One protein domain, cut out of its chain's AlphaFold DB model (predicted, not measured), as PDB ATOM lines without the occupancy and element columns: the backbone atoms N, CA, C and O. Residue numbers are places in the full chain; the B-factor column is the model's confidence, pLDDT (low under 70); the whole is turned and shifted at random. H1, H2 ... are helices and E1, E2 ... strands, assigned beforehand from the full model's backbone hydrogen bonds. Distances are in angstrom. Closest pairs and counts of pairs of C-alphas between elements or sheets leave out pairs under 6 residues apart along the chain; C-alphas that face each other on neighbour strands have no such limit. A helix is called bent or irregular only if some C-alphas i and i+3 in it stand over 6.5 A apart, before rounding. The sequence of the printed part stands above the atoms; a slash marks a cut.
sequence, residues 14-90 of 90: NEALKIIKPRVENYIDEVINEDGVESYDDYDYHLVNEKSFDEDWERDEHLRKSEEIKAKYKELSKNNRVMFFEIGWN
ATOM      1  N   ASN A  14     255.825 238.111 271.561       86.44
ATOM      2  CA  ASN A  14     257.080 238.720 272.006       86.44
ATOM      3  C   ASN A  14     257.589 238.151 273.339       86.44
ATOM      4  O   ASN A  14     258.798 238.085 273.558       86.44
ATOM      5  N   GLU A  15     256.695 237.770 274.250       86.50
ATOM      6  CA  GLU A  15     257.068 237.156 275.528       86.50
ATOM      7  C   GLU A  15     257.509 235.709 275.327       86.50
ATOM      8  O   GLU A  15     258.538 235.302 275.868       86.50
ATOM      9  N   ALA A  16     256.784 234.960 274.494       85.62
ATOM     10  CA  ALA A  16     257.157 233.605 274.117       85.62
ATOM     11  C   ALA A  16     258.549 233.574 273.462       85.62
ATOM     12  O   ALA A  16     259.420 232.831 273.912       85.62
ATOM     13  N   LEU A  17     258.810 234.457 272.490       85.69
ATOM     14  CA  LEU A  17     260.118 234.563 271.836       85.69
ATOM     15  C   LEU A  17     261.243 234.925 272.816       85.69
ATOM     16  O   LEU A  17     262.324 234.349 272.732       85.69
ATOM     17  N   LYS A  18     261.003 235.815 273.790       87.38
ATOM     18  CA  LYS A  18     262.003 236.149 274.825       87.38
ATOM     19  C   LYS A  18     262.377 234.959 275.708       87.38
ATOM     20  O   LYS A  18     263.511 234.891 276.171       87.38
ATOM     21  N   ILE A  19     261.437 234.051 275.967       85.06
ATOM     22  CA  ILE A  19     261.685 232.836 276.756       85.06
ATOM     23  C   ILE A  19     262.419 231.784 275.917       85.06
ATOM     24  O   ILE A  19     263.280 231.070 276.429       85.06
ATOM     25  N   ILE A  20     262.053 231.672 274.641       83.69
ATOM     26  CA  ILE A  20     262.515 230.623 273.731       83.69
ATOM     27  C   ILE A  20     263.914 230.918 273.190       83.69
ATOM     28  O   ILE A  20     264.764 230.034 273.221       83.69
ATOM     29  N   LYS A  21     264.175 232.157 272.764       84.94
ATOM     30  CA  LYS A  21     265.445 232.579 272.160       84.94
ATOM     31  C   LYS A  21     266.695 232.107 272.926       84.94
ATOM     32  O   LYS A  21     267.497 231.410 272.317       84.94
ATOM     33  N   PRO A  22     266.852 232.365 274.241       87.19
ATOM     34  CA  PRO A  22     268.046 231.922 274.964       87.19
ATOM     35  C   PRO A  22     268.164 230.394 275.066       87.19
ATOM     36  O   PRO A  22     269.256 229.879 275.270       87.19
ATOM     37  N   ARG A  23     267.060 229.642 274.949       84.69
ATOM     38  CA  ARG A  23     267.113 228.171 274.917       84.69
ATOM     39  C   ARG A  23     267.570 227.650 273.565       84.69
ATOM     40  O   ARG A  23     268.319 226.685 273.538       84.69
ATOM     41  N   VAL A  24     267.113 228.275 272.482       84.00
ATOM     42  CA  VAL A  24     267.550 227.940 271.122       84.00
ATOM     43  C   VAL A  24     269.028 228.275 270.955       84.00
ATOM     44  O   VAL A  24     269.779 227.424 270.504       84.00
ATOM     45  N   GLU A  25     269.463 229.456 271.403       84.94
ATOM     46  CA  GLU A  25     270.879 229.854 271.385       84.94
ATOM     47  C   GLU A  25     271.749 228.871 272.181       84.94
ATOM     48  O   GLU A  25     272.732 228.372 271.649       84.94
ATOM     49  N   ASN A  26     271.343 228.500 273.402       86.75
ATOM     50  CA  ASN A  26     272.075 227.492 274.176       86.75
ATOM     51  C   ASN A  26     272.117 226.122 273.483       86.75
ATOM     52  O   ASN A  26     273.142 225.455 273.539       86.75
ATOM     53  N   TYR A  27     271.018 225.686 272.858       83.19
ATOM     54  CA  TYR A  27     270.991 224.416 272.132       83.19
ATOM     55  C   TYR A  27     271.932 224.447 270.926       83.19
ATOM     56  O   TYR A  27     272.696 223.511 270.729       83.19
ATOM     57  N   ILE A  28     271.918 225.537 270.154       81.94
ATOM     58  CA  ILE A  28     272.842 225.744 269.036       81.94
ATOM     59  C   ILE A  28     274.289 225.707 269.536       81.94
ATOM     60  O   ILE A  28     275.103 224.992 268.962       81.94
ATOM     61  N   ASP A  29     274.602 226.406 270.628       83.19
ATOM     62  CA  ASP A  29     275.942 226.398 271.219       83.19
ATOM     63  C   ASP A  29     276.363 224.990 271.672       83.19
ATOM     64  O   ASP A  29     277.499 224.583 271.433       83.19
ATOM     65  N   GLU A  30     275.479 224.229 272.323       81.25
ATOM     66  CA  GLU A  30     275.747 222.840 272.729       81.25
ATOM     67  C   GLU A  30     276.037 221.954 271.511       81.25
ATOM     68  O   GLU A  30     277.066 221.283 271.465       81.25
ATOM     69  N   VAL A  31     275.182 222.028 270.494       75.06
ATOM     70  CA  VAL A  31     275.294 221.252 269.256       75.06
ATOM     71  C   VAL A  31     276.571 221.600 268.475       75.06
ATOM     72  O   VAL A  31     277.291 220.708 268.031       75.06
ATOM     73  N   ILE A  32     276.917 222.886 268.371       77.56
ATOM     74  CA  ILE A  32     278.170 223.347 267.750       77.56
ATOM     75  C   ILE A  32     279.394 222.834 268.514       77.56
ATOM     76  O   ILE A  32     280.399 222.479 267.898       77.56
ATOM     77  N   ASN A  33     279.344 222.821 269.848       74.94
ATOM     78  CA  ASN A  33     280.454 222.327 270.661       74.94
ATOM     79  C   ASN A  33     280.659 220.812 270.515       74.94
ATOM     80  O   ASN A  33     281.797 220.354 270.633       74.94
ATOM     81  N   GLU A  34     279.591 220.043 270.288       76.06
ATOM     82  CA  GLU A  34     279.661 218.587 270.126       76.06
ATOM     83  C   GLU A  34     280.121 218.170 268.721       76.06
ATOM     84  O   GLU A  34     281.051 217.369 268.607       76.06
ATOM     85  N   ASP A  35     279.530 218.743 267.668       71.38
ATOM     86  CA  ASP A  35     279.733 218.281 266.285       71.38
ATOM     87  C   ASP A  35     280.681 219.173 265.461       71.38
ATOM     88  O   ASP A  35     281.248 218.730 264.461       71.38
ATOM     89  N   GLY A  36     280.936 220.404 265.916       65.19
ATOM     90  CA  GLY A  36     281.787 221.383 265.241       65.19
ATOM     91  C   GLY A  36     281.020 222.323 264.301       65.19
ATOM     92  O   GLY A  36     280.017 221.969 263.691       65.19
ATOM     93  N   VAL A  37     281.526 223.556 264.162       62.00
ATOM     94  CA  VAL A  37     280.884 224.655 263.402       62.00
ATOM     95  C   VAL A  37     280.682 224.325 261.911       62.00
ATOM     96  O   VAL A  37     279.792 224.883 261.286       62.00
ATOM     97  N   GLU A  38     281.490 223.432 261.330       61.59
ATOM     98  CA  GLU A  38     281.445 223.111 259.891       61.59
ATOM     99  C   GLU A  38     280.340 222.110 259.498       61.59
ATOM    100  O   GLU A  38     280.124 221.883 258.312       61.59
ATOM    101  N   SER A  39     279.629 221.520 260.465       61.03
ATOM    102  CA  SER A  39     278.590 220.507 260.213       61.03
ATOM    103  C   SER A  39     277.211 221.082 259.855       61.03
ATOM    104  O   SER A  39     276.285 220.317 259.578       61.03
ATOM    105  N   TYR A  40     277.059 222.410 259.843       66.19
ATOM    106  CA  TYR A  40     275.762 223.086 259.770       66.19
ATOM    107  C   TYR A  40     275.769 224.236 258.768       66.19
ATOM    108  O   TYR A  40     276.703 225.035 258.758       66.19
ATOM    109  N   ASP A  41     274.700 224.341 257.978       65.12
ATOM    110  CA  ASP A  41     274.518 225.433 257.013       65.12
ATOM    111  C   ASP A  41     273.639 226.556 257.569       65.12
ATOM    112  O   ASP A  41     274.003 227.723 257.449       65.12
ATOM    113  N   ASP A  42     272.507 226.221 258.202       74.38
ATOM    114  CA  ASP A  42     271.531 227.207 258.678       74.38
ATOM    115  C   ASP A  42     270.701 226.696 259.868       74.38
ATOM    116  O   ASP A  42     270.376 225.509 259.980       74.38
ATOM    117  N   TYR A  43     270.309 227.635 260.735       76.75
ATOM    118  CA  TYR A  43     269.364 227.422 261.832       76.75
ATOM    119  C   TYR A  43     268.161 228.343 261.646       76.75
ATOM    120  O   TYR A  43     268.328 229.564 261.592       76.75
ATOM    121  N   ASP A  44     266.956 227.779 261.632       83.75
ATOM    122  CA  ASP A  44     265.721 228.561 261.603       83.75
ATOM    123  C   ASP A  44     264.762 228.122 262.713       83.75
ATOM    124  O   ASP A  44     264.715 226.960 263.128       83.75
ATOM    125  N   TYR A  45     264.007 229.079 263.240       86.62
ATOM    126  CA  TYR A  45     262.938 228.800 264.182       86.62
ATOM    127  C   TYR A  45     261.826 229.821 264.100       86.62
ATOM    128  O   TYR A  45     262.034 231.033 264.015       86.62
ATOM    129  N   HIS A  46     260.611 229.328 264.295       87.94
ATOM    130  CA  HIS A  46     259.440 230.175 264.384       87.94
ATOM    131  C   HIS A  46     258.458 229.668 265.423       87.94
ATOM    132  O   HIS A  46     258.377 228.486 265.769       87.94
ATOM    133  N   LEU A  47     257.691 230.617 265.947       90.06
ATOM    134  CA  LEU A  47     256.590 230.318 266.836       90.06
ATOM    135  C   LEU A  47     255.398 229.825 266.016       90.06
ATOM    136  O   LEU A  47     254.928 230.517 265.111       90.06
ATOM    137  N   VAL A  48     254.880 228.656 266.378       89.56
ATOM    138  CA  VAL A  48     253.743 228.047 265.698       89.56
ATOM    139  C   VAL A  48     252.467 228.512 266.382       89.56
ATOM    140  O   VAL A  48     252.247 228.260 267.569       89.56
ATOM    141  N   ASN A  49     251.616 229.191 265.620       87.69
ATOM    142  CA  ASN A  49     250.291 229.596 266.076       87.69
ATOM    143  C   ASN A  49     249.226 228.638 265.526       87.69
ATOM    144  O   ASN A  49     249.474 227.883 264.590       87.69
ATOM    145  N   GLU A  50     248.015 228.678 266.085       88.88
ATOM    146  CA  GLU A  50     246.921 227.778 265.680       88.88
ATOM    147  C   GLU A  50     246.634 227.802 264.168       88.88
ATOM    148  O   GLU A  50     246.279 226.771 263.603       88.88
ATOM    149  N   LYS A  51     246.794 228.958 263.508       87.50
ATOM    150  CA  LYS A  51     246.469 229.115 262.084       87.50
ATOM    151  C   LYS A  51     247.518 228.490 261.171       87.50
ATOM    152  O   LYS A  51     247.135 227.931 260.152       87.50
ATOM    153  N   SER A  52     248.801 228.593 261.523       87.81
ATOM    154  CA  SER A  52     249.894 228.000 260.739       87.81
ATOM    155  C   SER A  52     250.202 226.556 261.139       87.81
ATOM    156  O   SER A  52     250.892 225.858 260.407       87.81
ATOM    157  N   PHE A  53     249.654 226.081 262.267       90.75
ATOM    158  CA  PHE A  53     250.002 224.789 262.853       90.75
ATOM    159  C   PHE A  53     249.897 223.619 261.879       90.75
ATOM    160  O   PHE A  53     250.828 222.830 261.800       90.75
ATOM    161  N   ASP A  54     248.779 223.477 261.163       89.81
ATOM    162  CA  ASP A  54     248.600 222.323 260.277       89.81
ATOM    163  C   ASP A  54     249.565 222.378 259.077       89.81
ATOM    164  O   ASP A  54     250.069 221.339 258.665       89.81
ATOM    165  N   GLU A  55     249.862 223.569 258.549       89.06
ATOM    166  CA  GLU A  55     250.819 223.742 257.447       89.06
ATOM    167  C   GLU A  55     252.248 223.437 257.905       89.06
ATOM    168  O   GLU A  55     252.947 222.652 257.265       89.06
ATOM    169  N   ASP A  56     252.659 224.000 259.042       88.12
ATOM    170  CA  ASP A  56     253.976 223.768 259.630       88.12
ATOM    171  C   ASP A  56     254.155 222.289 260.028       88.12
ATOM    172  O   ASP A  56     255.199 221.694 259.772       88.12
ATOM    173  N   TRP A  57     253.127 221.670 260.625       87.62
ATOM    174  CA  TRP A  57     253.168 220.279 261.097       87.62
ATOM    175  C   TRP A  57     253.287 219.283 259.945       87.62
ATOM    176  O   TRP A  57     253.931 218.241 260.074       87.62
ATOM    177  N   GLU A  58     252.628 219.564 258.821       87.38
ATOM    178  CA  GLU A  58     252.720 218.684 257.664       87.38
ATOM    179  C   GLU A  58     254.006 218.893 256.863       87.38
ATOM    180  O   GLU A  58     254.504 217.909 256.311       87.38
ATOM    181  N   ARG A  59     254.557 220.117 256.849       84.75
ATOM    182  CA  ARG A  59     255.803 220.457 256.143       84.75
ATOM    183  C   ARG A  59     257.014 219.707 256.688       84.75
ATOM    184  O   ARG A  59     257.839 219.261 255.898       84.75
ATOM    185  N   ASP A  60     257.109 219.561 258.004       81.12
ATOM    186  CA  ASP A  60     258.231 218.866 258.628       81.12
ATOM    187  C   ASP A  60     258.020 217.339 258.568       81.12
ATOM    188  O   ASP A  60     257.137 216.754 259.212       81.12
ATOM    189  N   GLU A  61     258.823 216.678 257.733       76.69
ATOM    190  CA  GLU A  61     258.792 215.225 257.542       76.69
ATOM    191  C   GLU A  61     259.405 214.440 258.711       76.69
ATOM    192  O   GLU A  61     259.146 213.241 258.854       76.69
ATOM    193  N   HIS A  62     260.170 215.108 259.575       74.69
ATOM    194  CA  HIS A  62     260.873 214.513 260.705       74.69
ATOM    195  C   HIS A  62     260.081 214.588 262.016       74.69
ATOM    196  O   HIS A  62     260.450 213.940 263.004       74.69
ATOM    197  N   LEU A  63     258.950 215.305 262.041       78.25
ATOM    198  CA  LEU A  63     258.047 215.293 263.188       78.25
ATOM    199  C   LEU A  63     257.500 213.889 263.458       78.25
ATOM    200  O   LEU A  63     257.129 213.121 262.567       78.25
ATOM    201  N   ARG A  64     257.359 213.557 264.743       75.31
ATOM    202  CA  ARG A  64     256.643 212.347 265.163       75.31
ATOM    203  C   ARG A  64     255.144 212.547 264.952       75.31
ATOM    204  O   ARG A  64     254.438 213.033 265.834       75.31
ATOM    205  N   LYS A  65     254.663 212.145 263.777       78.56
ATOM    206  CA  LYS A  65     253.264 212.270 263.361       78.56
ATOM    207  C   LYS A  65     252.397 211.168 263.975       78.56
ATOM    208  O   LYS A  65     252.128 210.146 263.352       78.56
ATOM    209  N   SER A  66     251.958 211.375 265.215       87.88
ATOM    210  CA  SER A  66     250.807 210.659 265.776       87.88
ATOM    211  C   SER A  66     249.660 211.627 266.041       87.88
ATOM    212  O   SER A  66     249.888 212.794 266.360       87.88
ATOM    213  N   GLU A  67     248.423 211.139 265.938       87.06
ATOM    214  CA  GLU A  67     247.226 211.950 266.196       87.06
ATOM    215  C   GLU A  67     247.203 212.518 267.623       87.06
ATOM    216  O   GLU A  67     246.805 213.661 267.835       87.06
ATOM    217  N   GLU A  68     247.697 211.756 268.603       89.88
ATOM    218  CA  GLU A  68     247.787 212.199 269.999       89.88
ATOM    219  C   GLU A  68     248.762 213.373 270.165       89.88
ATOM    220  O   GLU A  68     248.431 214.383 270.793       89.88
ATOM    221  N   ILE A  69     249.957 213.266 269.573       89.06
ATOM    222  CA  ILE A  69     250.962 214.330 269.640       89.06
ATOM    223  C   ILE A  69     250.446 215.550 268.870       89.06
ATOM    224  O   ILE A  69     250.460 216.656 269.408       89.06
ATOM    225  N   LYS A  70     249.905 215.357 267.664       89.62
ATOM    226  CA  LYS A  70     249.338 216.442 266.857       89.62
ATOM    227  C   LYS A  70     248.263 217.212 267.626       89.62
ATOM    228  O   LYS A  70     248.327 218.436 267.697       89.62
ATOM    229  N   ALA A  71     247.320 216.512 268.263       90.75
ATOM    230  CA  ALA A  71     246.260 217.135 269.053       90.75
ATOM    231  C   ALA A  71     246.816 217.962 270.223       90.75
ATOM    232  O   ALA A  71     246.425 219.118 270.399       90.75
ATOM    233  N   LYS A  72     247.774 217.408 270.976       90.25
ATOM    234  CA  LYS A  72     248.410 218.104 272.103       90.25
ATOM    235  C   LYS A  72     249.122 219.381 271.659       90.25
ATOM    236  O   LYS A  72     248.934 220.438 272.255       90.25
ATOM    237  N   TYR A  73     249.941 219.305 270.614       89.88
ATOM    238  CA  TYR A  73     250.696 220.465 270.137       89.88
ATOM    239  C   TYR A  73     249.782 221.516 269.493       89.88
ATOM    240  O   TYR A  73     250.005 222.711 269.680       89.88
ATOM    241  N   LYS A  74     248.698 221.097 268.832       90.44
ATOM    242  CA  LYS A  74     247.676 222.012 268.313       90.44
ATOM    243  C   LYS A  74     246.936 222.762 269.417       90.44
ATOM    244  O   LYS A  74     246.542 223.907 269.229       90.44
ATOM    245  N   GLU A  75     246.727 222.145 270.577       91.56
ATOM    246  CA  GLU A  75     246.149 222.841 271.729       91.56
ATOM    247  C   GLU A  75     247.129 223.870 272.309       91.56
ATOM    248  O   GLU A  75     246.750 225.009 272.576       91.56
ATOM    249  N   LEU A  76     248.406 223.503 272.428       90.19
ATOM    250  CA  LEU A  76     249.462 224.385 272.928       90.19
ATOM    251  C   LEU A  76     249.752 225.573 271.990       90.19
ATOM    252  O   LEU A  76     250.075 226.668 272.464       90.19
ATOM    253  N   SER A  77     249.618 225.400 270.671       90.50
ATOM    254  CA  SER A  77     249.861 226.467 269.687       90.50
ATOM    255  C   SER A  77     248.845 227.610 269.782       90.50
ATOM    256  O   SER A  77     249.182 228.755 269.482       90.50
ATOM    257  N   LYS A  78     247.640 227.357 270.314       91.06
ATOM    258  CA  LYS A  78     246.648 228.404 270.641       91.06
ATOM    259  C   LYS A  78     247.171 229.414 271.658       91.06
ATOM    260  O   LYS A  78     246.766 230.573 271.653       91.06
ATOM    261  N   ASN A  79     248.082 228.966 272.520       90.44
ATOM    262  CA  ASN A  79     248.650 229.748 273.612       90.44
ATOM    263  C   ASN A  79     250.072 230.241 273.318       90.44
ATOM    264  O   ASN A  79     250.748 230.690 274.245       90.44
ATOM    265  N   ASN A  80     250.540 230.144 272.064       89.06
ATOM    266  CA  ASN A  80     251.912 230.476 271.666       89.06
ATOM    267  C   ASN A  80     252.964 229.696 272.484       89.06
ATOM    268  O   ASN A  80     253.986 230.237 272.909       89.06
ATOM    269  N   ARG A  81     252.690 228.412 272.751       87.75
ATOM    270  CA  ARG A  81     253.561 227.514 273.535       87.75
ATOM    271  C   ARG A  81     254.329 226.501 272.686       87.75
ATOM    272  O   ARG A  81     255.005 225.642 273.246       87.75
ATOM    273  N   VAL A  82     254.223 226.589 271.363       88.38
ATOM    274  CA  VAL A  82     254.898 225.692 270.418       88.38
ATOM    275  C   VAL A  82     255.815 226.500 269.513       88.38
ATOM    276  O   VAL A  82     255.451 227.570 269.034       88.38
ATOM    277  N   MET A  83     257.007 225.965 269.286       88.31
ATOM    278  CA  MET A  83     257.991 226.458 268.331       88.31
ATOM    279  C   MET A  83     258.497 225.260 267.544       88.31
ATOM    280  O   MET A  83     258.698 224.199 268.145       88.31
ATOM    281  N   PHE A  84     258.713 225.435 266.246       87.00
ATOM    282  CA  PHE A  84     259.468 224.478 265.447       87.00
ATOM    283  C   PHE A  84     260.880 224.990 265.227       87.00
ATOM    284  O   PHE A  84     261.099 226.194 265.091       87.00
ATOM    285  N   PHE A  85     261.818 224.052 265.293       84.69
ATOM    286  CA  PHE A  85     263.231 224.285 265.071       84.69
ATOM    287  C   PHE A  85     263.650 223.475 263.861       84.69
ATOM    288  O   PHE A  85     263.459 222.260 263.858       84.69
ATOM    289  N   GLU A  86     264.220 224.141 262.870       80.88
ATOM    290  CA  GLU A  86     264.731 223.514 261.662       80.88
ATOM    291  C   GLU A  86     266.251 223.722 261.623       80.88
ATOM    292  O   GLU A  86     266.755 224.825 261.848       80.88
ATOM    293  N   ILE A  87     266.984 222.635 261.379       76.94
ATOM    294  CA  ILE A  87     268.446 222.634 261.262       76.94
ATOM    295  C   ILE A  87     268.792 222.082 259.884       76.94
ATOM    296  O   ILE A  87     268.442 220.942 259.571       76.94
ATOM    297  N   GLY A  88     269.488 222.881 259.077       73.94
ATOM    298  CA  GLY A  88     270.105 222.431 257.835       73.94
ATOM    299  C   GLY A  88     271.467 221.803 258.119       73.94
ATOM    300  O   GLY A  88     272.381 222.491 258.573       73.94
ATOM    301  N   TRP A  89     271.599 220.503 257.858       70.12
ATOM    302  CA  TRP A  89     272.855 219.755 257.984       70.12
ATOM    303  C   TRP A  89     273.548 219.652 256.619       70.12
ATOM    304  O   TRP A  89     272.860 219.450 255.614       70.12
ATOM    305  N   ASN A  90     274.883 219.757 256.601       60.53
ATOM    306  CA  ASN A  90     275.731 219.536 255.415       60.53
ATOM    307  C   ASN A  90     276.091 218.053 255.217       60.53
ATOM    308  O   ASN A  90     276.300 217.350 256.233       60.53
TER     309      ASN A  90
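This is residues 14 to 90 of the 90 residues of an uncharacterized protein of marine metagenome (UniProt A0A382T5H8). A two-stranded antiparallel ribbon, E1 and E2, has the long helix H1 along it, while the short helices H2 and H3 pack together at the end where E1 stops and E2 starts. The 77 printed residues run H1, E1, H2, H3, E2, a mixed class of helices and strands. The whole is only just compact, close to loose, with radius of gyration of the C-alphas 13.7 A and spans of 36 by 28 by 17 A.

H1, residues 14 to 35, starts at C-alpha (257.080, 238.720, 272.006), measures 31.0 A and has a kink of 27 degrees near residue 21; it is only just irregular, C-alphas 19 and 22 being 6.7 A apart. E1 is residues 40 to 48, 23.3 A; H2 53 to 59, 9.9 A; H3 67 to 77, 15.2 A; E2 82 to 89, 22.6 A, ending at C-alpha (272.855, 219.755, 257.984).

E1 and E2 are antiparallel at 166 degrees, with N 44 and O 86 at 3.0 A. The closest C-alphas of H1 and E1, Leu 17 and Leu 47, are 7.4 A apart. H2 and H3 only just touch, with 3 pairs of C-alphas within 8 A, Phe 53 and Lys 74 closest at 6.6 A. H1 is apart from both. Every O i to N i+4 pair is within hydrogen-bond range in H2 and H3, and 16 of 18 in H1.

The printed part has no cut and no long link. Residues 36 to 41 and 90 have pLDDT under 70.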